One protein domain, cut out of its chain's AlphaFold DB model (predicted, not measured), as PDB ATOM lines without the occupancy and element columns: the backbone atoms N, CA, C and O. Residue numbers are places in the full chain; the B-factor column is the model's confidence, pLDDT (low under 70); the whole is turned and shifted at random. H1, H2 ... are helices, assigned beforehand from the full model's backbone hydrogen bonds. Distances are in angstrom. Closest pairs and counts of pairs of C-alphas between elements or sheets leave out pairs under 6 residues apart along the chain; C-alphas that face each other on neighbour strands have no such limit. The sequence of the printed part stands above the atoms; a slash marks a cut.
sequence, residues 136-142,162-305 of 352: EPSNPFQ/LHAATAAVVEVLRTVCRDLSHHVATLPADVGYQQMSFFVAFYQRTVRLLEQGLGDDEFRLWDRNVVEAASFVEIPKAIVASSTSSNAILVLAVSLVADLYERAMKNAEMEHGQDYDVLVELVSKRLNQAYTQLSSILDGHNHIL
ATOM      1  N   GLU A 136     -21.828 -13.279 -44.416       62.88
ATOM      2  CA  GLU A 136     -21.916 -11.918 -43.875       62.88
ATOM      3  C   GLU A 136     -23.303 -11.718 -43.234       62.88
ATOM      4  O   GLU A 136     -24.293 -12.148 -43.835       62.88
ATOM      5  N   PRO A 137     -23.408 -11.091 -42.046       70.12
ATOM      6  CA  PRO A 137     -24.694 -10.702 -41.485       70.12
ATOM      7  C   PRO A 137     -25.446  -9.753 -42.399       70.12
ATOM      8  O   PRO A 137     -24.881  -8.874 -43.053       70.12
ATOM      9  N   SER A 138     -26.760  -9.856 -42.352       75.88
ATOM     10  CA  SER A 138     -27.632  -8.894 -42.996       75.88
ATOM     11  C   SER A 138     -27.555  -7.515 -42.322       75.88
ATOM     12  O   SER A 138     -27.371  -7.401 -41.111       75.88
ATOM     13  N   ASN A 139     -27.757  -6.435 -43.086       75.81
ATOM     14  CA  ASN A 139     -27.916  -5.093 -42.511       75.81
ATOM     15  C   ASN A 139     -29.334  -4.903 -41.945       75.81
ATOM     16  O   ASN A 139     -30.279  -4.952 -42.735       75.81
ATOM     17  N   PRO A 140     -29.506  -4.643 -40.631       78.75
ATOM     18  CA  PRO A 140     -30.830  -4.444 -40.045       78.75
ATOM     19  C   PRO A 140     -31.472  -3.115 -40.459       78.75
ATOM     20  O   PRO A 140     -32.684  -2.979 -40.473       78.75
ATOM     21  N   PHE A 141     -30.691  -2.106 -40.840       77.81
ATOM     22  CA  PHE A 141     -31.207  -0.767 -41.129       77.81
ATOM     23  C   PHE A 141     -31.013  -0.386 -42.590       77.81
ATOM     24  O   PHE A 141     -30.493   0.693 -42.909       77.81
ATOM     25  N   GLN A 142     -31.442  -1.280 -43.483       69.44
ATOM     26  CA  GLN A 142     -31.450  -0.996 -44.912       69.44
ATOM     27  C   GLN A 142     -32.257   0.281 -45.206       69.44
ATOM     28  O   GLN A 142     -33.383   0.436 -44.727       69.44
ATOM     29  N   LEU A 162     -39.969   5.634 -27.319       94.62
ATOM     30  CA  LEU A 162     -40.072   4.237 -26.897       94.62
ATOM     31  C   LEU A 162     -40.560   3.341 -28.039       94.62
ATOM     32  O   LEU A 162     -40.023   2.249 -28.218       94.62
ATOM     33  N   HIS A 163     -41.510   3.811 -28.847       95.25
ATOM     34  CA  HIS A 163     -41.939   3.153 -30.081       95.25
ATOM     35  C   HIS A 163     -40.771   3.029 -31.063       95.25
ATOM     36  O   HIS A 163     -40.478   1.921 -31.511       95.25
ATOM     37  N   ALA A 164     -40.043   4.120 -31.326       95.06
ATOM     38  CA  ALA A 164     -38.873   4.104 -32.204       95.06
ATOM     39  C   ALA A 164     -37.771   3.154 -31.699       95.06
ATOM     40  O   ALA A 164     -37.229   2.370 -32.477       95.06
ATOM     41  N   ALA A 165     -37.467   3.170 -30.397       95.38
ATOM     42  CA  ALA A 165     -36.486   2.267 -29.800       95.38
ATOM     43  C   ALA A 165     -36.931   0.801 -29.868       95.38
ATOM     44  O   ALA A 165     -36.136  -0.070 -30.211       95.38
ATOM     45  N   THR A 166     -38.208   0.516 -29.602       96.50
ATOM     46  CA  THR A 166     -38.758  -0.843 -29.711       96.50
ATOM     47  C   THR A 166     -38.665  -1.345 -31.147       96.50
ATOM     48  O   THR A 166     -38.197  -2.459 -31.372       96.50
ATOM     49  N   ALA A 167     -39.033  -0.513 -32.125       95.44
ATOM     50  CA  ALA A 167     -38.923  -0.848 -33.538       95.44
ATOM     51  C   ALA A 167     -37.472  -1.119 -33.964       95.44
ATOM     52  O   ALA A 167     -37.215  -2.117 -34.633       95.44
ATOM     53  N   ALA A 168     -36.522  -0.290 -33.519       94.69
ATOM     54  CA  ALA A 168     -35.101  -0.485 -33.795       94.69
ATOM     55  C   ALA A 168     -34.597  -1.840 -33.274       94.69
ATOM     56  O   ALA A 168     -33.927  -2.573 -33.995       94.69
ATOM     57  N   VAL A 169     -34.945  -2.198 -32.035       96.06
ATOM     58  CA  VAL A 169     -34.516  -3.464 -31.421       96.06
ATOM     59  C   VAL A 169     -35.162  -4.665 -32.111       96.06
ATOM     60  O   VAL A 169     -34.477  -5.651 -32.376       96.06
ATOM     61  N   VAL A 170     -36.459  -4.586 -32.431       95.12
ATOM     62  CA  VAL A 170     -37.162  -5.641 -33.179       95.12
ATOM     63  C   VAL A 170     -36.520  -5.854 -34.544       95.12
ATOM     64  O   VAL A 170     -36.327  -6.999 -34.936       95.12
ATOM     65  N   GLU A 171     -36.141  -4.785 -35.238       92.06
ATOM     66  CA  GLU A 171     -35.491  -4.860 -36.545       92.06
ATOM     67  C   GLU A 171     -34.126  -5.572 -36.480       92.06
ATOM     68  O   GLU A 171     -33.848  -6.473 -37.279       92.06
ATOM     69  N   VAL A 172     -33.293  -5.240 -35.485       93.31
ATOM     70  CA  VAL A 172     -32.006  -5.926 -35.271       93.31
ATOM     71  C   VAL A 172     -32.229  -7.396 -34.913       93.31
ATOM     72  O   VAL A 172     -31.615  -8.270 -35.519       93.31
ATOM     73  N   LEU A 173     -33.147  -7.700 -33.989       94.38
ATOM     74  CA  LEU A 173     -33.451  -9.081 -33.600       94.38
ATOM     75  C   LEU A 173     -34.023  -9.902 -34.757       94.38
ATOM     76  O   LEU A 173     -33.625 -11.049 -34.937       94.38
ATOM     77  N   ARG A 174     -34.908  -9.318 -35.571       92.38
ATOM     78  CA  ARG A 174     -35.439  -9.941 -36.789       92.38
ATOM     79  C   ARG A 174     -34.309 -10.351 -37.724       92.38
ATOM     80  O   ARG A 174     -34.295 -11.472 -38.224       92.38
ATOM     81  N   THR A 175     -33.362  -9.440 -37.925       88.56
ATOM     82  CA  THR A 175     -32.192  -9.633 -38.786       88.56
ATOM     83  C   THR A 175     -31.289 -10.739 -38.250       88.56
ATOM     84  O   THR A 175     -30.985 -11.678 -38.979       88.56
ATOM     85  N   VAL A 176     -30.970 -10.717 -36.953       91.06
ATOM     86  CA  VAL A 176     -30.203 -11.781 -36.290       91.06
ATOM     87  C   VAL A 176     -30.909 -13.135 -36.419       91.06
ATOM     88  O   VAL A 176     -30.304 -14.107 -36.859       91.06
ATOM     89  N   CYS A 177     -32.200 -13.223 -36.088       90.75
ATOM     90  CA  CYS A 177     -32.977 -14.462 -36.183       90.75
ATOM     91  C   CYS A 177     -33.038 -15.009 -37.618       90.75
ATOM     92  O   CYS A 177     -32.990 -16.229 -37.818       90.75
ATOM     93  N   ARG A 178     -33.118 -14.119 -38.615       85.56
ATOM     94  CA  ARG A 178     -33.031 -14.471 -40.035       85.56
ATOM     95  C   ARG A 178     -31.658 -15.053 -40.358       85.56
ATOM     96  O   ARG A 178     -31.594 -16.167 -40.868       85.56
ATOM     97  N   ASP A 179     -30.581 -14.359 -40.009       82.94
ATOM     98  CA  ASP A 179     -29.217 -14.816 -40.281       82.94
ATOM     99  C   ASP A 179     -28.933 -16.170 -39.611       82.94
ATOM    100  O   ASP A 179     -28.367 -17.063 -40.237       82.94
ATOM    101  N   LEU A 180     -29.411 -16.391 -38.383       86.25
ATOM    102  CA  LEU A 180     -29.305 -17.690 -37.711       86.25
ATOM    103  C   LEU A 180     -30.056 -18.797 -38.451       86.25
ATOM    104  O   LEU A 180     -29.532 -19.892 -38.657       86.25
ATOM    105  N   SER A 181     -31.276 -18.513 -38.890       83.81
ATOM    106  CA  SER A 181     -32.109 -19.499 -39.584       83.81
ATOM    107  C   SER A 181     -31.558 -19.848 -40.972       83.81
ATOM    108  O   SER A 181     -31.669 -20.992 -41.403       83.81
ATOM    109  N   HIS A 182     -30.954 -18.881 -41.669       75.94
ATOM    110  CA  HIS A 182     -30.435 -19.056 -43.028       75.94
ATOM    111  C   HIS A 182     -28.982 -19.532 -43.091       75.94
ATOM    112  O   HIS A 182     -28.628 -20.246 -44.027       75.94
ATOM    113  N   HIS A 183     -28.147 -19.126 -42.136       72.00
ATOM    114  CA  HIS A 183     -26.700 -19.334 -42.198       72.00
ATOM    115  C   HIS A 183     -26.154 -20.212 -41.081       72.00
ATOM    116  O   HIS A 183     -25.040 -20.697 -41.222       72.00
ATOM    117  N   VAL A 184     -26.903 -20.450 -40.000       73.69
ATOM    118  CA  VAL A 184     -26.447 -21.297 -38.886       73.69
ATOM    119  C   VAL A 184     -27.193 -22.624 -38.842       73.69
ATOM    120  O   VAL A 184     -26.558 -23.669 -38.764       73.69
ATOM    121  N   ALA A 185     -28.522 -22.615 -38.968       73.69
ATOM    122  CA  ALA A 185     -29.349 -23.821 -38.831       73.69
ATOM    123  C   ALA A 185     -29.045 -24.924 -39.866       73.69
ATOM    124  O   ALA A 185     -29.406 -26.081 -39.664       73.69
ATOM    125  N   THR A 186     -28.405 -24.577 -40.985       72.06
ATOM    126  CA  THR A 186     -28.019 -25.521 -42.044       72.06
ATOM    127  C   THR A 186     -26.599 -26.070 -41.889       72.06
ATOM    128  O   THR A 186     -26.177 -26.876 -42.719       72.06
ATOM    129  N   LEU A 187     -25.839 -25.603 -40.894       68.00
ATOM    130  CA  LEU A 187     -24.445 -25.981 -40.667       68.00
ATOM    131  C   LEU A 187     -24.324 -27.032 -39.550       68.00
ATOM    132  O   LEU A 187     -25.204 -27.121 -38.694       68.00
ATOM    133  N   PRO A 188     -23.224 -27.811 -39.523       71.25
ATOM    134  CA  PRO A 188     -22.827 -28.564 -38.333       71.25
ATOM    135  C   PRO A 188     -22.739 -27.644 -37.107       71.25
ATOM    136  O   PRO A 188     -22.341 -26.489 -37.248       71.25
ATOM    137  N   ALA A 189     -23.113 -28.116 -35.917       75.25
ATOM    138  CA  ALA A 189     -23.309 -27.239 -34.760       75.25
ATOM    139  C   ALA A 189     -22.036 -26.544 -34.257       75.25
ATOM    140  O   ALA A 189     -22.095 -25.394 -33.829       75.25
ATOM    141  N   ASP A 190     -20.880 -27.192 -34.357       68.12
ATOM    142  CA  ASP A 190     -19.574 -26.600 -34.056       68.12
ATOM    143  C   ASP A 190     -19.261 -25.416 -34.987       68.12
ATOM    144  O   ASP A 190     -18.898 -24.329 -34.532       68.12
ATOM    145  N   VAL A 191     -19.490 -25.592 -36.288       69.44
ATOM    146  CA  VAL A 191     -19.357 -24.533 -37.298       69.44
ATOM    147  C   VAL A 191     -20.420 -23.452 -37.093       69.44
ATOM    148  O   VAL A 191     -20.132 -22.261 -37.188       69.44
ATOM    149  N   GLY A 192     -21.652 -23.850 -36.785       65.69
ATOM    150  CA  GLY A 192     -22.758 -22.947 -36.505       65.69
ATOM    151  C   GLY A 192     -22.468 -22.040 -35.312       65.69
ATOM    152  O   GLY A 192     -22.696 -20.834 -35.380       65.69
ATOM    153  N   TYR A 193     -21.878 -22.587 -34.251       75.69
ATOM    154  CA  TYR A 193     -21.453 -21.822 -33.084       75.69
ATOM    155  C   TYR A 193     -20.300 -20.855 -33.408       75.69
ATOM    156  O   TYR A 193     -20.304 -19.707 -32.958       75.69
ATOM    157  N   GLN A 194     -19.342 -21.258 -34.251       70.12
ATOM    158  CA  GLN A 194     -18.303 -20.348 -34.757       70.12
ATOM    159  C   GLN A 194     -18.899 -19.209 -35.600       70.12
ATOM    160  O   GLN A 194     -18.503 -18.055 -35.442       70.12
ATOM    161  N   GLN A 195     -19.884 -19.508 -36.452       74.31
ATOM    162  CA  GLN A 195     -20.606 -18.516 -37.252       74.31
ATOM    163  C   GLN A 195     -21.376 -17.523 -36.364       74.31
ATOM    164  O   GLN A 195     -21.363 -16.324 -36.636       74.31
ATOM    165  N   MET A 196     -21.990 -17.990 -35.271       80.06
ATOM    166  CA  MET A 196     -22.610 -17.121 -34.264       80.06
ATOM    167  C   MET A 196     -21.591 -16.169 -33.618       80.06
ATOM    168  O   MET A 196     -21.849 -14.971 -33.513       80.06
ATOM    169  N   SER A 197     -20.414 -16.675 -33.239       77.31
ATOM    170  CA  SER A 197     -19.334 -15.851 -32.674       77.31
ATOM    171  C   SER A 197     -18.838 -14.799 -33.671       77.31
ATOM    172  O   SER A 197     -18.623 -13.644 -33.302       77.31
ATOM    173  N   PHE A 198     -18.706 -15.175 -34.947       76.88
ATOM    174  CA  PHE A 198     -18.380 -14.247 -36.030       76.88
ATOM    175  C   PHE A 198     -19.440 -13.144 -36.171       76.88
ATOM    176  O   PHE A 198     -19.087 -11.970 -36.266       76.88
ATOM    177  N   PHE A 199     -20.731 -13.490 -36.119       81.75
ATOM    178  CA  PHE A 199     -21.819 -12.509 -36.153       81.75
ATOM    179  C   PHE A 199     -21.724 -11.507 -35.003       81.75
ATOM    180  O   PHE A 199     -21.783 -10.303 -35.244       81.75
ATOM    181  N   VAL A 200     -21.517 -11.972 -33.768       81.69
ATOM    182  CA  VAL A 200     -21.329 -11.087 -32.606       81.69
ATOM    183  C   VAL A 200     -20.166 -10.118 -32.830       81.69
ATOM    184  O   VAL A 200     -20.345  -8.905 -32.687       81.69
ATOM    185  N   ALA A 201     -19.001 -10.628 -33.241       74.06
ATOM    186  CA  ALA A 201     -17.820  -9.805 -33.501       74.06
ATOM    187  C   ALA A 201     -18.076  -8.757 -34.599       74.06
ATOM    188  O   ALA A 201     -17.690  -7.595 -34.451       74.06
ATOM    189  N   PHE A 202     -18.779  -9.142 -35.666       78.94
ATOM    190  CA  PHE A 202     -19.188  -8.240 -36.737       78.94
ATOM    191  C   PHE A 202     -20.090  -7.110 -36.219       78.94
ATOM    192  O   PHE A 202     -19.829  -5.933 -36.488       78.94
ATOM    193  N   TYR A 203     -21.138  -7.436 -35.449       82.19
ATOM    194  CA  TYR A 203     -22.057  -6.427 -34.914       82.19
ATOM    195  C   TYR A 203     -21.312  -5.446 -33.999       82.19
ATOM    196  O   TYR A 203     -21.429  -4.233 -34.180       82.19
ATOM    197  N   GLN A 204     -20.466  -5.947 -33.094       77.44
ATOM    198  CA  GLN A 204     -19.636  -5.123 -32.208       77.44
ATOM    199  C   GLN A 204     -18.672  -4.221 -32.983       77.44
ATOM    200  O   GLN A 204     -18.500  -3.047 -32.648       77.44
ATOM    201  N   ARG A 205     -18.041  -4.743 -34.041       69.81
ATOM    202  CA  ARG A 205     -17.152  -3.948 -34.892       69.81
ATOM    203  C   ARG A 205     -17.911  -2.825 -35.577       69.81
ATOM    204  O   ARG A 205     -17.414  -1.702 -35.648       69.81
ATOM    205  N   THR A 206     -19.123  -3.119 -36.028       74.44
ATOM    206  CA  THR A 206     -19.940  -2.117 -36.690       74.44
ATOM    207  C   THR A 206     -20.384  -1.011 -35.744       74.44
ATOM    208  O   THR A 206     -20.347   0.160 -36.117       74.44
ATOM    209  N   VAL A 207     -20.730  -1.355 -34.500       76.50
ATOM    210  CA  VAL A 207     -21.028  -0.363 -33.458       76.50
ATOM    211  C   VAL A 207     -19.855   0.582 -33.248       76.50
ATOM    212  O   VAL A 207     -20.054   1.788 -33.302       76.50
ATOM    213  N   ARG A 208     -18.625   0.072 -33.132       68.69
ATOM    214  CA  ARG A 208     -17.439   0.932 -32.956       68.69
ATOM    215  C   ARG A 208     -17.253   1.934 -34.096       68.69
ATOM    216  O   ARG A 208     -16.786   3.043 -33.859       68.69
ATOM    217  N   LEU A 209     -17.580   1.546 -35.330       64.44
ATOM    218  CA  LEU A 209     -17.511   2.440 -36.491       64.44
ATOM    219  C   LEU A 209     -18.639   3.478 -36.467       64.44
ATOM    220  O   LEU A 209     -18.410   4.642 -36.778       64.44
ATOM    221  N   LEU A 210     -19.842   3.070 -36.065       66.75
ATOM    222  CA  LEU A 210     -21.001   3.949 -35.920       66.75
ATOM    223  C   LEU A 210     -20.832   4.977 -34.790       66.75
ATOM    224  O   LEU A 210     -21.171   6.144 -34.967       66.75
ATOM    225  N   GLU A 211     -20.278   4.569 -33.648       66.06
ATOM    226  CA  GLU A 211     -20.048   5.422 -32.473       66.06
ATOM    227  C   GLU A 211     -19.066   6.565 -32.739       66.06
ATOM    228  O   GLU A 211     -19.189   7.632 -32.139       66.06
ATOM    229  N   GLN A 212     -18.115   6.383 -33.663       63.09
ATOM    230  CA  GLN A 212     -17.201   7.452 -34.087       63.09
ATOM    231  C   GLN A 212     -17.947   8.641 -34.702       63.09
ATOM    232  O   GLN A 212     -17.435   9.758 -34.687       63.09
ATOM    233  N   GLY A 213     -19.150   8.403 -35.231       60.12
ATOM    234  CA  GLY A 213     -20.004   9.425 -35.817       60.12
ATOM    235  C   GLY A 213     -20.975  10.100 -34.855       60.12
ATOM    236  O   GLY A 213     -21.627  11.058 -35.265       60.12
ATOM    237  N   LEU A 214     -21.102   9.620 -33.614       64.38
ATOM    238  CA  LEU A 214     -22.045  10.175 -32.644       64.38
ATOM    239  C   LEU A 214     -21.397  11.312 -31.846       64.38
ATOM    240  O   LEU A 214     -20.361  11.137 -31.195       64.38
ATOM    241  N   GLY A 215     -22.037  12.482 -31.892       66.38
ATOM    242  CA  GLY A 215     -21.725  13.603 -31.010       66.38
ATOM    243  C   GLY A 215     -22.176  13.326 -29.577       66.38
ATOM    244  O   GLY A 215     -23.094  12.540 -29.339       66.38
ATOM    245  N   ASP A 216     -21.549  13.980 -28.599       70.50
ATOM    246  CA  ASP A 216     -21.928  13.818 -27.188       70.50
ATOM    247  C   ASP A 216     -23.350  14.343 -26.909       70.50
ATOM    248  O   ASP A 216     -24.008  13.899 -25.971       70.50
ATOM    249  N   ASP A 217     -23.849  15.266 -27.737       73.25
ATOM    250  CA  ASP A 217     -25.209  15.811 -27.703       73.25
ATOM    251  C   ASP A 217     -26.284  14.821 -28.181       73.25
ATOM    252  O   ASP A 217     -27.470  15.007 -27.882       73.25
ATOM    253  N   GLU A 218     -25.883  13.733 -28.846       73.94
ATOM    254  CA  GLU A 218     -26.769  12.615 -29.180       73.94
ATOM    255  C   GLU A 218     -27.120  11.735 -27.955       73.94
ATOM    256  O   GLU A 218     -28.003  10.867 -28.034       73.94
ATOM    257  N   PHE A 219     -26.490  12.005 -26.801       70.94
ATOM    258  CA  PHE A 219     -26.707  11.312 -25.534       70.94
ATOM    259  C   PHE A 219     -27.257  12.243 -24.444       70.94
ATOM    260  O   PHE A 219     -26.850  13.394 -24.299       70.94
ATOM    261  N   ARG A 220     -28.189  11.744 -23.620       63.25
ATOM    262  CA  ARG A 220     -28.915  12.570 -22.628       63.25
ATOM    263  C   ARG A 220     -28.053  13.103 -21.488       63.25
ATOM    264  O   ARG A 220     -28.396  14.130 -20.908       63.25
ATOM    265  N   LEU A 221     -26.989  12.391 -21.131       61.47
ATOM    266  CA  LEU A 221     -26.126  12.735 -19.998       61.47
ATOM    267  C   LEU A 221     -24.780  13.323 -20.431       61.47
ATOM    268  O   LEU A 221     -23.917  13.514 -19.577       61.47
ATOM    269  N   TRP A 222     -24.577  13.550 -21.738       52.25
ATOM    270  CA  TRP A 222     -23.240  13.722 -22.331       52.25
ATOM    271  C   TRP A 222     -22.256  12.615 -21.910       52.25
ATOM    272  O   TRP A 222     -21.042  12.780 -21.981       52.25
ATOM    273  N   ASP A 223     -22.800  11.486 -21.447       53.75
ATOM    274  CA  ASP A 223     -22.085  10.285 -21.063       53.75
ATOM    275  C   ASP A 223     -22.418   9.217 -22.099       53.75
ATOM    276  O   ASP A 223     -23.587   8.926 -22.366       53.75
ATOM    277  N   ARG A 224     -21.364   8.670 -22.700       53.75
ATOM    278  CA  ARG A 224     -21.444   7.603 -23.698       53.75
ATOM    279  C   ARG A 224     -21.675   6.239 -23.049       53.75
ATOM    280  O   ARG A 224     -21.954   5.279 -23.759       53.75
ATOM    281  N   ASN A 225     -21.569   6.142 -21.721       57.78
ATOM    282  CA  ASN A 225     -21.869   4.919 -20.990       57.78
ATOM    283  C   ASN A 225     -23.370   4.624 -21.077       57.78
ATOM    284  O   ASN A 225     -24.195   5.188 -20.356       57.78
ATOM    285  N   VAL A 226     -23.712   3.727 -21.994       61.91
ATOM    286  CA  VAL A 226     -25.072   3.238 -22.194       61.91
ATOM    287  C   VAL A 226     -25.545   2.546 -20.922       61.91
ATOM    288  O   VAL A 226     -24.820   1.742 -20.338       61.91
ATOM    289  N   VAL A 227     -26.782   2.823 -20.505       62.22
ATOM    290  CA  VAL A 227     -27.408   2.057 -19.423       62.22
ATOM    291  C   VAL A 227     -27.450   0.586 -19.834       62.22
ATOM    292  O   VAL A 227     -28.095   0.232 -20.821       62.22
ATOM    293  N   GLU A 228     -26.766  -0.277 -19.084       73.12
ATOM    294  CA  GLU A 228     -26.773  -1.709 -19.363       73.12
ATOM    295  C   GLU A 228     -28.199  -2.263 -19.273       73.12
ATOM    296  O   GLU A 228     -28.906  -2.086 -18.278       73.12
ATOM    297  N   ALA A 229     -28.628  -2.977 -20.313       75.50
ATOM    298  CA  ALA A 229     -29.861  -3.747 -20.265       75.50
ATOM    299  C   ALA A 229     -29.586  -5.116 -19.622       75.50
ATOM    300  O   ALA A 229     -28.673  -5.838 -20.048       75.50
ATOM    301  N   ALA A 230     -30.383  -5.490 -18.618       75.38
ATOM    302  CA  ALA A 230     -30.293  -6.810 -17.992       75.38
ATOM    303  C   ALA A 230     -30.980  -7.895 -18.839       75.38
ATOM    304  O   ALA A 230     -30.620  -9.068 -18.760       75.38
ATOM    305  N   SER A 231     -31.937  -7.509 -19.686       85.44
ATOM    306  CA  SER A 231     -32.665  -8.408 -20.582       85.44
ATOM    307  C   SER A 231     -33.017  -7.741 -21.914       85.44
ATOM    308  O   SER A 231     -33.075  -6.514 -22.011       85.44
ATOM    309  N   PHE A 232     -33.318  -8.546 -22.941       84.56
ATOM    310  CA  PHE A 232     -33.717  -8.030 -24.257       84.56
ATOM    311  C   PHE A 232     -34.951  -7.115 -24.194       84.56
ATOM    312  O   PHE A 232     -35.003  -6.101 -24.883       84.56
ATOM    313  N   VAL A 233     -35.922  -7.432 -23.334       87.12
ATOM    314  CA  VAL A 233     -37.178  -6.670 -23.196       87.12
ATOM    315  C   VAL A 233     -36.948  -5.273 -22.601       87.12
ATOM    316  O   VAL A 233     -37.747  -4.362 -22.812       87.12
ATOM    317  N   GLU A 234     -35.852  -5.076 -21.871       89.44
ATOM    318  CA  GLU A 234     -35.507  -3.793 -21.253       89.44
ATOM    319  C   GLU A 234     -34.671  -2.891 -22.164       89.44
ATOM    320  O   GLU A 234     -34.599  -1.688 -21.899       89.44
ATOM    321  N   ILE A 235     -34.103  -3.430 -23.253       91.75
ATOM    322  CA  ILE A 235     -33.278  -2.669 -24.203       91.75
ATOM    323  C   ILE A 235     -33.976  -1.375 -24.654       91.75
ATOM    324  O   ILE A 235     -33.347  -0.322 -24.545       91.75
ATOM    325  N   PRO A 236     -35.255  -1.368 -25.094       94.62
ATOM    326  CA  PRO A 236     -35.878  -0.130 -25.567       94.62
ATOM    327  C   PRO A 236     -35.893   0.980 -24.510       94.62
ATOM    328  O   PRO A 236     -35.679   2.148 -24.828       94.62
ATOM    329  N   LYS A 237     -36.079   0.630 -23.230       91.50
ATOM    330  CA  LYS A 237     -36.062   1.601 -22.127       91.50
ATOM    331  C   LYS A 237     -34.655   2.136 -21.869       91.50
ATOM    332  O   LYS A 237     -34.502   3.337 -21.657       91.50
ATOM    333  N   ALA A 238     -33.643   1.269 -21.918       88.88
ATOM    334  CA  ALA A 238     -32.241   1.661 -21.788       88.88
ATOM    335  C   ALA A 238     -31.806   2.617 -22.914       88.88
ATOM    336  O   ALA A 238     -31.161   3.636 -22.652       88.88
ATOM    337  N   ILE A 239     -32.246   2.352 -24.151       90.94
ATOM    338  CA  ILE A 239     -32.026   3.237 -25.301       90.94
ATOM    339  C   ILE A 239     -32.669   4.603 -25.059       90.94
ATOM    340  O   ILE A 239     -31.999   5.623 -25.202       90.94
ATOM    341  N   VAL A 240     -33.947   4.652 -24.666       91.00
ATOM    342  CA  VAL A 240     -34.657   5.923 -24.423       91.00
ATOM    343  C   VAL A 240     -34.016   6.729 -23.292       91.00
ATOM    344  O   VAL A 240     -33.964   7.957 -23.368       91.00
ATOM    345  N   ALA A 241     -33.508   6.055 -22.257       86.25
ATOM    346  CA  ALA A 241     -32.802   6.697 -21.153       86.25
ATOM    347  C   ALA A 241     -31.453   7.307 -21.574       86.25
ATOM    348  O   ALA A 241     -31.013   8.275 -20.957       86.25
ATOM    349  N   SER A 242     -30.827   6.771 -22.626       83.50
ATOM    350  CA  SER A 242     -29.471   7.147 -23.043       83.50
ATOM    351  C   SER A 242     -29.446   8.071 -24.269       83.50
ATOM    352  O   SER A 242     -28.552   8.903 -24.375       83.50
ATOM    353  N   SER A 243     -30.432   7.986 -25.169       85.44
ATOM    354  CA  SER A 243     -30.439   8.679 -26.471       85.44
ATOM    355  C   SER A 243     -31.301   9.944 -26.519       85.44
ATOM    356  O   SER A 243     -32.344  10.055 -25.859       85.44
ATOM    357  N   THR A 244     -30.879  10.894 -27.358       82.88
ATOM    358  CA  THR A 244     -31.643  12.101 -27.731       82.88
ATOM    359  C   THR A 244     -32.030  12.131 -29.213       82.88
ATOM    360  O   THR A 244     -32.914  12.904 -29.585       82.88
ATOM    361  N   SER A 245     -31.421  11.287 -30.054       83.69
ATOM    362  CA  SER A 245     -31.587  11.292 -31.514       83.69
ATOM    363  C   SER A 245     -32.029   9.923 -32.062       83.69
ATOM    364  O   SER A 245     -31.788   8.878 -31.456       83.69
ATOM    365  N   SER A 246     -32.622   9.906 -33.262       82.31
ATOM    366  CA  SER A 246     -32.921   8.656 -33.975       82.31
ATOM    367  C   SER A 246     -31.663   7.894 -34.400       82.31
ATOM    368  O   SER A 246     -31.705   6.671 -34.457       82.31
ATOM    369  N   ASN A 247     -30.543   8.574 -34.667       79.31
ATOM    370  CA  ASN A 247     -29.288   7.903 -35.015       79.31
ATOM    371  C   ASN A 247     -28.732   7.145 -33.805       79.31
ATOM    372  O   ASN A 247     -28.456   5.952 -33.921       79.31
ATOM    373  N   ALA A 248     -28.671   7.789 -32.637       83.56
ATOM    374  CA  ALA A 248     -28.286   7.145 -31.387       83.56
ATOM    375  C   ALA A 248     -29.197   5.954 -31.059       83.56
ATOM    376  O   ALA A 248     -28.694   4.902 -30.679       83.56
ATOM    377  N   ILE A 249     -30.515   6.058 -31.283       89.50
ATOM    378  CA  ILE A 249     -31.436   4.917 -31.120       89.50
ATOM    379  C   ILE A 249     -30.992   3.706 -31.957       89.50
ATOM    380  O   ILE A 249     -30.958   2.590 -31.438       89.50
ATOM    381  N   LEU A 250     -30.634   3.908 -33.230       87.25
ATOM    382  CA  LEU A 250     -30.206   2.821 -34.118       87.25
ATOM    383  C   LEU A 250     -28.880   2.203 -33.663       87.25
ATOM    384  O   LEU A 250     -28.776   0.982 -33.576       87.25
ATOM    385  N   VAL A 251     -27.880   3.032 -33.350       85.06
ATOM    386  CA  VAL A 251     -26.556   2.553 -32.919       85.06
ATOM    387  C   VAL A 251     -26.662   1.776 -31.606       85.06
ATOM    388  O   VAL A 251     -26.153   0.660 -31.505       85.06
ATOM    389  N   LEU A 252     -27.397   2.318 -30.631       87.75
ATOM    390  CA  LEU A 252     -27.613   1.668 -29.340       87.75
ATOM    391  C   LEU A 252     -28.420   0.372 -29.461       87.75
ATOM    392  O   LEU A 252     -28.161  -0.569 -28.712       87.75
ATOM    393  N   ALA A 253     -29.359   0.289 -30.409       92.75
ATOM    394  CA  ALA A 253     -30.076  -0.952 -30.688       92.75
ATOM    395  C   ALA A 253     -29.127  -2.060 -31.165       92.75
ATOM    396  O   ALA A 253     -29.218  -3.175 -30.657       92.75
ATOM    397  N   VAL A 254     -28.188  -1.762 -32.074       90.81
ATOM    398  CA  VAL A 254     -27.164  -2.746 -32.477       90.81
ATOM    399  C   VAL A 254     -26.287  -3.124 -31.289       90.81
ATOM    400  O   VAL A 254     -26.088  -4.310 -31.047       90.81
ATOM    401  N   SER A 255     -25.797  -2.134 -30.535       88.12
ATOM    402  CA  SER A 255     -24.867  -2.358 -29.422       88.12
ATOM    403  C   SER A 255     -25.461  -3.273 -28.362       88.12
ATOM    404  O   SER A 255     -24.910  -4.327 -28.063       88.12
ATOM    405  N   LEU A 256     -26.632  -2.912 -27.835       89.44
ATOM    406  CA  LEU A 256     -27.247  -3.640 -26.730       89.44
ATOM    407  C   LEU A 256     -27.726  -5.036 -27.151       89.44
ATOM    408  O   LEU A 256     -27.682  -5.963 -26.339       89.44
ATOM    409  N   VAL A 257     -28.163  -5.210 -28.406       93.62
ATOM    410  CA  VAL A 257     -28.502  -6.538 -28.937       93.62
ATOM    411  C   VAL A 257     -27.246  -7.388 -29.119       93.62
ATOM    412  O   VAL A 257     -27.271  -8.551 -28.724       93.62
ATOM    413  N   ALA A 258     -26.150  -6.832 -29.646       89.31
ATOM    414  CA  ALA A 258     -24.881  -7.546 -29.790       89.31
ATOM    415  C   ALA A 258     -24.329  -7.998 -28.429       89.31
ATOM    416  O   ALA A 258     -23.967  -9.164 -28.271       89.31
ATOM    417  N   ASP A 259     -24.360  -7.124 -27.421       85.94
ATOM    418  CA  ASP A 259     -23.901  -7.439 -26.065       85.94
ATOM    419  C   ASP A 259     -24.762  -8.515 -25.393       85.94
ATOM    420  O   ASP A 259     -24.254  -9.399 -24.699       85.94
ATOM    421  N   LEU A 260     -26.089  -8.462 -25.562       88.38
ATOM    422  CA  LEU A 260     -26.978  -9.492 -25.017       88.38
ATOM    423  C   LEU A 260     -26.900 -10.806 -25.795       88.38
ATOM    424  O   LEU A 260     -27.073 -11.867 -25.197       88.38
ATOM    425  N   TYR A 261     -26.595 -10.757 -27.090       92.75
ATOM    426  CA  TYR A 261     -26.307 -11.941 -27.887       92.75
ATOM    427  C   TYR A 261     -25.009 -12.610 -27.403       92.75
ATOM    428  O   TYR A 261     -25.030 -13.792 -27.056       92.75
ATOM    429  N   GLU A 262     -23.916 -11.862 -27.239       89.88
ATOM    430  CA  GLU A 262     -22.667 -12.396 -26.679       89.88
ATOM    431  C   GLU A 262     -22.884 -12.997 -25.282       89.88
ATOM    432  O   GLU A 262     -22.451 -14.116 -24.994       89.88
ATOM    433  N   ARG A 263     -23.611 -12.287 -24.408       89.12
ATOM    434  CA  ARG A 263     -23.970 -12.794 -23.075       89.12
ATOM    435  C   ARG A 263     -24.809 -14.067 -23.152       89.12
ATOM    436  O   ARG A 263     -24.582 -14.980 -22.364       89.12
ATOM    437  N   ALA A 264     -25.747 -14.167 -24.094       91.44
ATOM    438  CA  ALA A 264     -26.537 -15.380 -24.284       91.44
ATOM    439  C   ALA A 264     -25.659 -16.579 -24.670       91.44
ATOM    440  O   ALA A 264     -25.888 -17.667 -24.137       91.44
ATOM    441  N   MET A 265     -24.650 -16.373 -25.527       90.31
ATOM    442  CA  MET A 265     -23.672 -17.402 -25.902       90.31
ATOM    443  C   MET A 265     -22.800 -17.826 -24.719       90.31
ATOM    444  O   MET A 265     -22.709 -19.019 -24.436       90.31
ATOM    445  N   LYS A 266     -22.229 -16.864 -23.982       89.38
ATOM    446  CA  LYS A 266     -21.405 -17.137 -22.791       89.38
ATOM    447  C   LYS A 266     -22.193 -17.862 -21.702       89.38
ATOM    448  O   LYS A 266     -21.697 -18.811 -21.108       89.38
ATOM    449  N   ASN A 267     -23.435 -17.449 -21.451       89.81
ATOM    450  CA  ASN A 267     -24.292 -18.104 -20.462       89.81
ATOM    451  C   ASN A 267     -24.629 -19.539 -20.875       89.81
ATOM    452  O   ASN A 267     -24.569 -20.433 -20.041       89.81
ATOM    453  N   ALA A 268     -24.938 -19.771 -22.155       91.38
ATOM    454  CA  ALA A 268     -25.170 -21.120 -22.661       91.38
ATOM    455  C   ALA A 268     -23.932 -22.016 -22.467       91.38
ATOM    456  O   ALA A 268     -24.067 -23.135 -21.976       91.38
ATOM    457  N   GLU A 269     -22.736 -21.506 -22.780       90.50
ATOM    458  CA  GLU A 269     -21.472 -22.236 -22.606       90.50
ATOM    459  C   GLU A 269     -21.182 -22.540 -21.128       90.50
ATOM    460  O   GLU A 269     -20.791 -23.653 -20.783       90.50
ATOM    461  N   MET A 270     -21.448 -21.593 -20.224       91.38
ATOM    462  CA  MET A 270     -21.329 -21.828 -18.780       91.38
ATOM    463  C   MET A 270     -22.325 -22.876 -18.260       91.38
ATOM    464  O   MET A 270     -21.987 -23.641 -17.359       91.38
ATOM    465  N   GLU A 271     -23.549 -22.905 -18.793       90.88
ATOM    466  CA  GLU A 271     -24.613 -23.828 -18.370       90.88
ATOM    467  C   GLU A 271     -24.407 -25.258 -18.903       90.88
ATOM    468  O   GLU A 271     -24.728 -26.222 -18.205       90.88
ATOM    469  N   HIS A 272     -23.872 -25.407 -20.119       89.81
ATOM    470  CA  HIS A 272     -23.863 -26.679 -20.856       89.81
ATOM    471  C   HIS A 272     -22.480 -27.134 -21.351       89.81
ATOM    472  O   HIS A 272     -22.369 -28.184 -21.984       89.81
ATOM    473  N   GLY A 273     -21.408 -26.402 -21.043       88.06
ATOM    474  CA  GLY A 273     -20.069 -26.713 -21.539       88.06
ATOM    475  C   GLY A 273     -19.984 -26.572 -23.062       88.06
ATOM    476  O   GLY A 273     -20.574 -25.664 -23.636       88.06
ATOM    477  N   GLN A 274     -19.256 -27.477 -23.722       85.06
ATOM    478  CA  GLN A 274     -19.008 -27.445 -25.174       85.06
ATOM    479  C   GLN A 274     -19.945 -28.361 -25.981       85.06
ATOM    480  O   GLN A 274     -19.555 -28.916 -27.007       85.06
ATOM    481  N   ASP A 275     -21.179 -28.550 -25.513       89.88
ATOM    482  CA  ASP A 275     -22.214 -29.258 -26.274       89.88
ATOM    483  C   ASP A 275     -22.819 -28.326 -27.338       89.88
ATOM    484  O   ASP A 275     -23.852 -27.690 -27.123       89.88
ATOM    485  N   TYR A 276     -22.127 -28.183 -28.474       84.75
ATOM    486  CA  TYR A 276     -22.455 -27.182 -29.496       84.75
ATOM    487  C   TYR A 276     -23.882 -27.290 -30.046       84.75
ATOM    488  O   TYR A 276     -24.473 -26.254 -30.357       84.75
ATOM    489  N   ASP A 277     -24.452 -28.497 -30.128       87.75
ATOM    490  CA  ASP A 277     -25.845 -28.694 -30.549       87.75
ATOM    491  C   ASP A 277     -26.797 -27.969 -29.585       87.75
ATOM    492  O   ASP A 277     -27.628 -27.153 -29.998       87.75
ATOM    493  N   VAL A 278     -26.606 -28.188 -28.280       90.50
ATOM    494  CA  VAL A 278     -27.390 -27.536 -27.224       90.50
ATOM    495  C   VAL A 278     -27.137 -26.029 -27.197       90.50
ATOM    496  O   VAL A 278     -28.081 -25.255 -27.029       90.50
ATOM    497  N   LEU A 279     -25.890 -25.584 -27.391       90.06
ATOM    498  CA  LEU A 279     -25.544 -24.159 -27.394       90.06
ATOM    499  C   LEU A 279     -26.250 -23.400 -28.524       90.06
ATOM    500  O   LEU A 279     -26.892 -22.376 -28.270       90.06
ATOM    501  N   VAL A 280     -26.158 -23.900 -29.759       89.06
ATOM    502  CA  VAL A 280     -26.777 -23.276 -30.938       89.06
ATOM    503  C   VAL A 280     -28.296 -23.229 -30.784       89.06
ATOM    504  O   VAL A 280     -28.908 -22.183 -31.033       89.06
ATOM    505  N   GLU A 281     -28.916 -24.322 -30.329       92.44
ATOM    506  CA  GLU A 281     -30.360 -24.371 -30.097       92.44
ATOM    507  C   GLU A 281     -30.788 -23.369 -29.015       92.44
ATOM    508  O   GLU A 281     -31.703 -22.565 -29.228       92.44
ATOM    509  N   LEU A 282     -30.115 -23.373 -27.862       92.94
ATOM    510  CA  LEU A 282     -30.477 -22.551 -26.710       92.94
ATOM    511  C   LEU A 282     -30.360 -21.056 -27.018       92.94
ATOM    512  O   LEU A 282     -31.270 -20.285 -26.697       92.94
ATOM    513  N   VAL A 283     -29.267 -20.642 -27.659       93.81
ATOM    514  CA  VAL A 283     -29.039 -19.242 -28.038       93.81
ATOM    515  C   VAL A 283     -30.067 -18.791 -29.075       93.81
ATOM    516  O   VAL A 283     -30.722 -17.763 -28.880       93.81
ATOM    517  N   SER A 284     -30.297 -19.595 -30.118       93.38
ATOM    518  CA  SER A 284     -31.315 -19.309 -31.140       93.38
ATOM    519  C   SER A 284     -32.710 -19.191 -30.528       93.38
ATOM    520  O   SER A 284     -33.483 -18.299 -30.880       93.38
ATOM    521  N   LYS A 285     -33.045 -20.062 -29.570       92.81
ATOM    522  CA  LYS A 285     -34.323 -20.030 -28.854       92.81
ATOM    523  C   LYS A 285     -34.475 -18.763 -28.013       92.81
ATOM    524  O   LYS A 285     -35.530 -18.136 -28.078       92.81
ATOM    525  N   ARG A 286     -33.442 -18.362 -27.262       92.94
ATOM    526  CA  ARG A 286     -33.447 -17.133 -26.442       92.94
ATOM    527  C   ARG A 286     -33.667 -15.883 -27.304       92.94
ATOM    528  O   ARG A 286     -34.520 -15.061 -26.971       92.94
ATOM    529  N   LEU A 287     -32.970 -15.775 -28.437       93.62
ATOM    530  CA  LEU A 287     -33.117 -14.658 -29.379       93.62
ATOM    531  C   LEU A 287     -34.510 -14.624 -30.027       93.62
ATOM    532  O   LEU A 287     -35.155 -13.578 -30.046       93.62
ATOM    533  N   ASN A 288     -35.026 -15.775 -30.472       93.75
ATOM    534  CA  ASN A 288     -36.375 -15.867 -31.047       93.75
ATOM    535  C   ASN A 288     -37.482 -15.534 -30.035       93.75
ATOM    536  O   ASN A 288     -38.484 -14.907 -30.389       93.75
ATOM    537  N   GLN A 289     -37.317 -15.927 -28.768       93.44
ATOM    538  CA  GLN A 289     -38.248 -15.561 -27.698       93.44
ATOM    539  C   GLN A 289     -38.272 -14.047 -27.475       93.44
ATOM    540  O   GLN A 289     -39.353 -13.462 -27.417       93.44
ATOM    541  N   ALA A 290     -37.098 -13.412 -27.410       93.12
ATOM    542  CA  ALA A 290     -36.983 -11.962 -27.300       93.12
ATOM    543  C   ALA A 290     -37.623 -11.244 -28.500       93.12
ATOM    544  O   ALA A 290     -38.430 -10.332 -28.306       93.12
ATOM    545  N   TYR A 291     -37.328 -11.701 -29.722       94.56
ATOM    546  CA  TYR A 291     -37.934 -11.187 -30.952       94.56
ATOM    547  C   TYR A 291     -39.464 -11.267 -30.904       94.56
ATOM    548  O   TYR A 291     -40.140 -10.272 -31.159       94.56
ATOM    549  N   THR A 292     -40.021 -12.418 -30.519       93.19
ATOM    550  CA  THR A 292     -41.477 -12.628 -30.446       93.19
ATOM    551  C   THR A 292     -42.134 -11.690 -29.432       93.19
ATOM    552  O   THR A 292     -43.154 -11.066 -29.725       93.19
ATOM    553  N   GLN A 293     -41.543 -11.558 -28.240       93.88
ATOM    554  CA  GLN A 293     -42.070 -10.694 -27.180       93.88
ATOM    555  C   GLN A 293     -42.054  -9.219 -27.589       93.88
ATOM    556  O   GLN A 293     -43.069  -8.535 -27.467       93.88
ATOM    557  N   LEU A 294     -40.925  -8.733 -28.108       94.56
ATOM    558  CA  LEU A 294     -40.793  -7.341 -28.529       94.56
ATOM    559  C   LEU A 294     -41.613  -7.027 -29.784       94.56
ATOM    560  O   LEU A 294     -42.147  -5.926 -29.876       94.56
ATOM    561  N   SER A 295     -41.788  -7.983 -30.700       93.25
ATOM    562  CA  SER A 295     -42.682  -7.820 -31.856       93.25
ATOM    563  C   SER A 295     -44.127  -7.607 -31.409       93.25
ATOM    564  O   SER A 295     -44.782  -6.687 -31.881       93.25
ATOM    565  N   SER A 296     -44.599  -8.368 -30.417       91.69
ATOM    566  CA  SER A 296     -45.939  -8.162 -29.852       91.69
ATOM    567  C   SER A 296     -46.095  -6.787 -29.186       91.69
ATOM    568  O   SER A 296     -47.162  -6.178 -29.280       91.69
ATOM    569  N   ILE A 297     -45.046  -6.280 -28.530       93.25
ATOM    570  CA  ILE A 297     -45.040  -4.928 -27.947       93.25
ATOM    571  C   ILE A 297     -45.063  -3.869 -29.059       93.25
ATOM    572  O   ILE A 297     -45.843  -2.917 -28.983       93.25
ATOM    573  N   LEU A 298     -44.253  -4.048 -30.107       93.56
ATOM    574  CA  LEU A 298     -44.221  -3.168 -31.275       93.56
ATOM    575  C   LEU A 298     -45.579  -3.111 -31.975       93.56
ATOM    576  O   LEU A 298     -46.041  -2.021 -32.306       93.56
ATOM    577  N   ASP A 299     -46.245  -4.252 -32.143       89.25
ATOM    578  CA  ASP A 299     -47.599  -4.305 -32.685       89.25
ATOM    579  C   ASP A 299     -48.549  -3.462 -31.836       89.25
ATOM    580  O   ASP A 299     -49.311  -2.666 -32.382       89.25
ATOM    581  N   GLY A 300     -48.467  -3.553 -30.506       89.06
ATOM    582  CA  GLY A 300     -49.226  -2.690 -29.600       89.06
ATOM    583  C   GLY A 300     -48.994  -1.197 -29.862       89.06
ATOM    584  O   GLY A 300     -49.957  -0.441 -30.008       89.06
ATOM    585  N   HIS A 301     -47.733  -0.772 -29.993       91.75
ATOM    586  CA  HIS A 301     -47.394   0.614 -30.337       91.75
ATOM    587  C   HIS A 301     -47.941   1.031 -31.708       91.75
ATOM    588  O   HIS A 301     -48.534   2.105 -31.831       91.75
ATOM    589  N   ASN A 302     -47.813   0.170 -32.722       89.62
ATOM    590  CA  ASN A 302     -48.344   0.418 -34.060       89.62
ATOM    591  C   ASN A 302     -49.866   0.619 -34.017       89.62
ATOM    592  O   ASN A 302     -50.361   1.600 -34.561       89.62
ATOM    593  N   HIS A 303     -50.612  -0.238 -33.315       88.94
ATOM    594  CA  HIS A 303     -52.069  -0.098 -33.188       88.94
ATOM    595  C   HIS A 303     -52.474   1.213 -32.500       88.94
ATOM    596  O   HIS A 303     -53.425   1.863 -32.938       88.94
ATOM    597  N   ILE A 304     -51.749   1.638 -31.459       88.88
ATOM    598  CA  ILE A 304     -51.995   2.926 -30.789       88.88
ATOM    599  C   ILE A 304     -51.744   4.091 -31.756       88.88
ATOM    600  O   ILE A 304     -52.559   5.015 -31.838       88.88
ATOM    601  N   LEU A 305     -50.651   4.043 -32.524       89.06
ATOM    602  CA  LEU A 305     -50.335   5.071 -33.514       89.06
ATOM    603  C   LEU A 305     -51.418   5.148 -34.601       89.06
ATOM    604  O   LEU A 305     -51.870   6.234 -34.955       89.06
TER     605      LEU A 305
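Overview. This is residues 136 to 142 and 162 to 305 of the 352 residues of an uncharacterized protein of Rhodanobacter sp. 67-28 (UniProt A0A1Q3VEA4). Four long helices, H1, H2, H4 and H5, make a bundle that fans out: H2, H4 and H5 draw together near one end, and H2 and H5 spread at the other, where short H3 packs on H1 and H4. The 151 printed residues, all helix by class, have H1 to H5 in chain order and no named strand. The whole is compact, radius of gyration of the C-alphas 15.4 A, spanning 45 by 36 by 29 A.

Arrangement. H5, residues 276 to 305, touches H1, residues 162 to 184; closest C-alphas Leu 173 and Tyr 291, 5.6 A. H4, residues 246 to 272, forms a hairpin with H5. H2, residues 189 to 211, touches H4 at a shallow tilt of 30 degrees, opposite ways; closest C-alphas Val 200 and Ala 258, 5.8 A. H3, residues 232 to 242, is apart from H2. Every O i to N i+4 pair is within hydrogen-bond range in H1, H2, H4 and H5, and 5 of 7 in H3.

Along the chain. H5 runs 42.8 A, from C-alpha 276 (-22.455, -27.182, -29.496) to C-alpha 305 (-50.335, 5.071, -33.514); H4 runs 38.8 A.

Size, cuts and confidence. Residues 143 to 161 are cut out, a 20.6 A gap between C-alphas 142 and 162. The H2 to H3 link is long; pLDDT is under 70 at residues 208 to 215 and 220 to 227, among others.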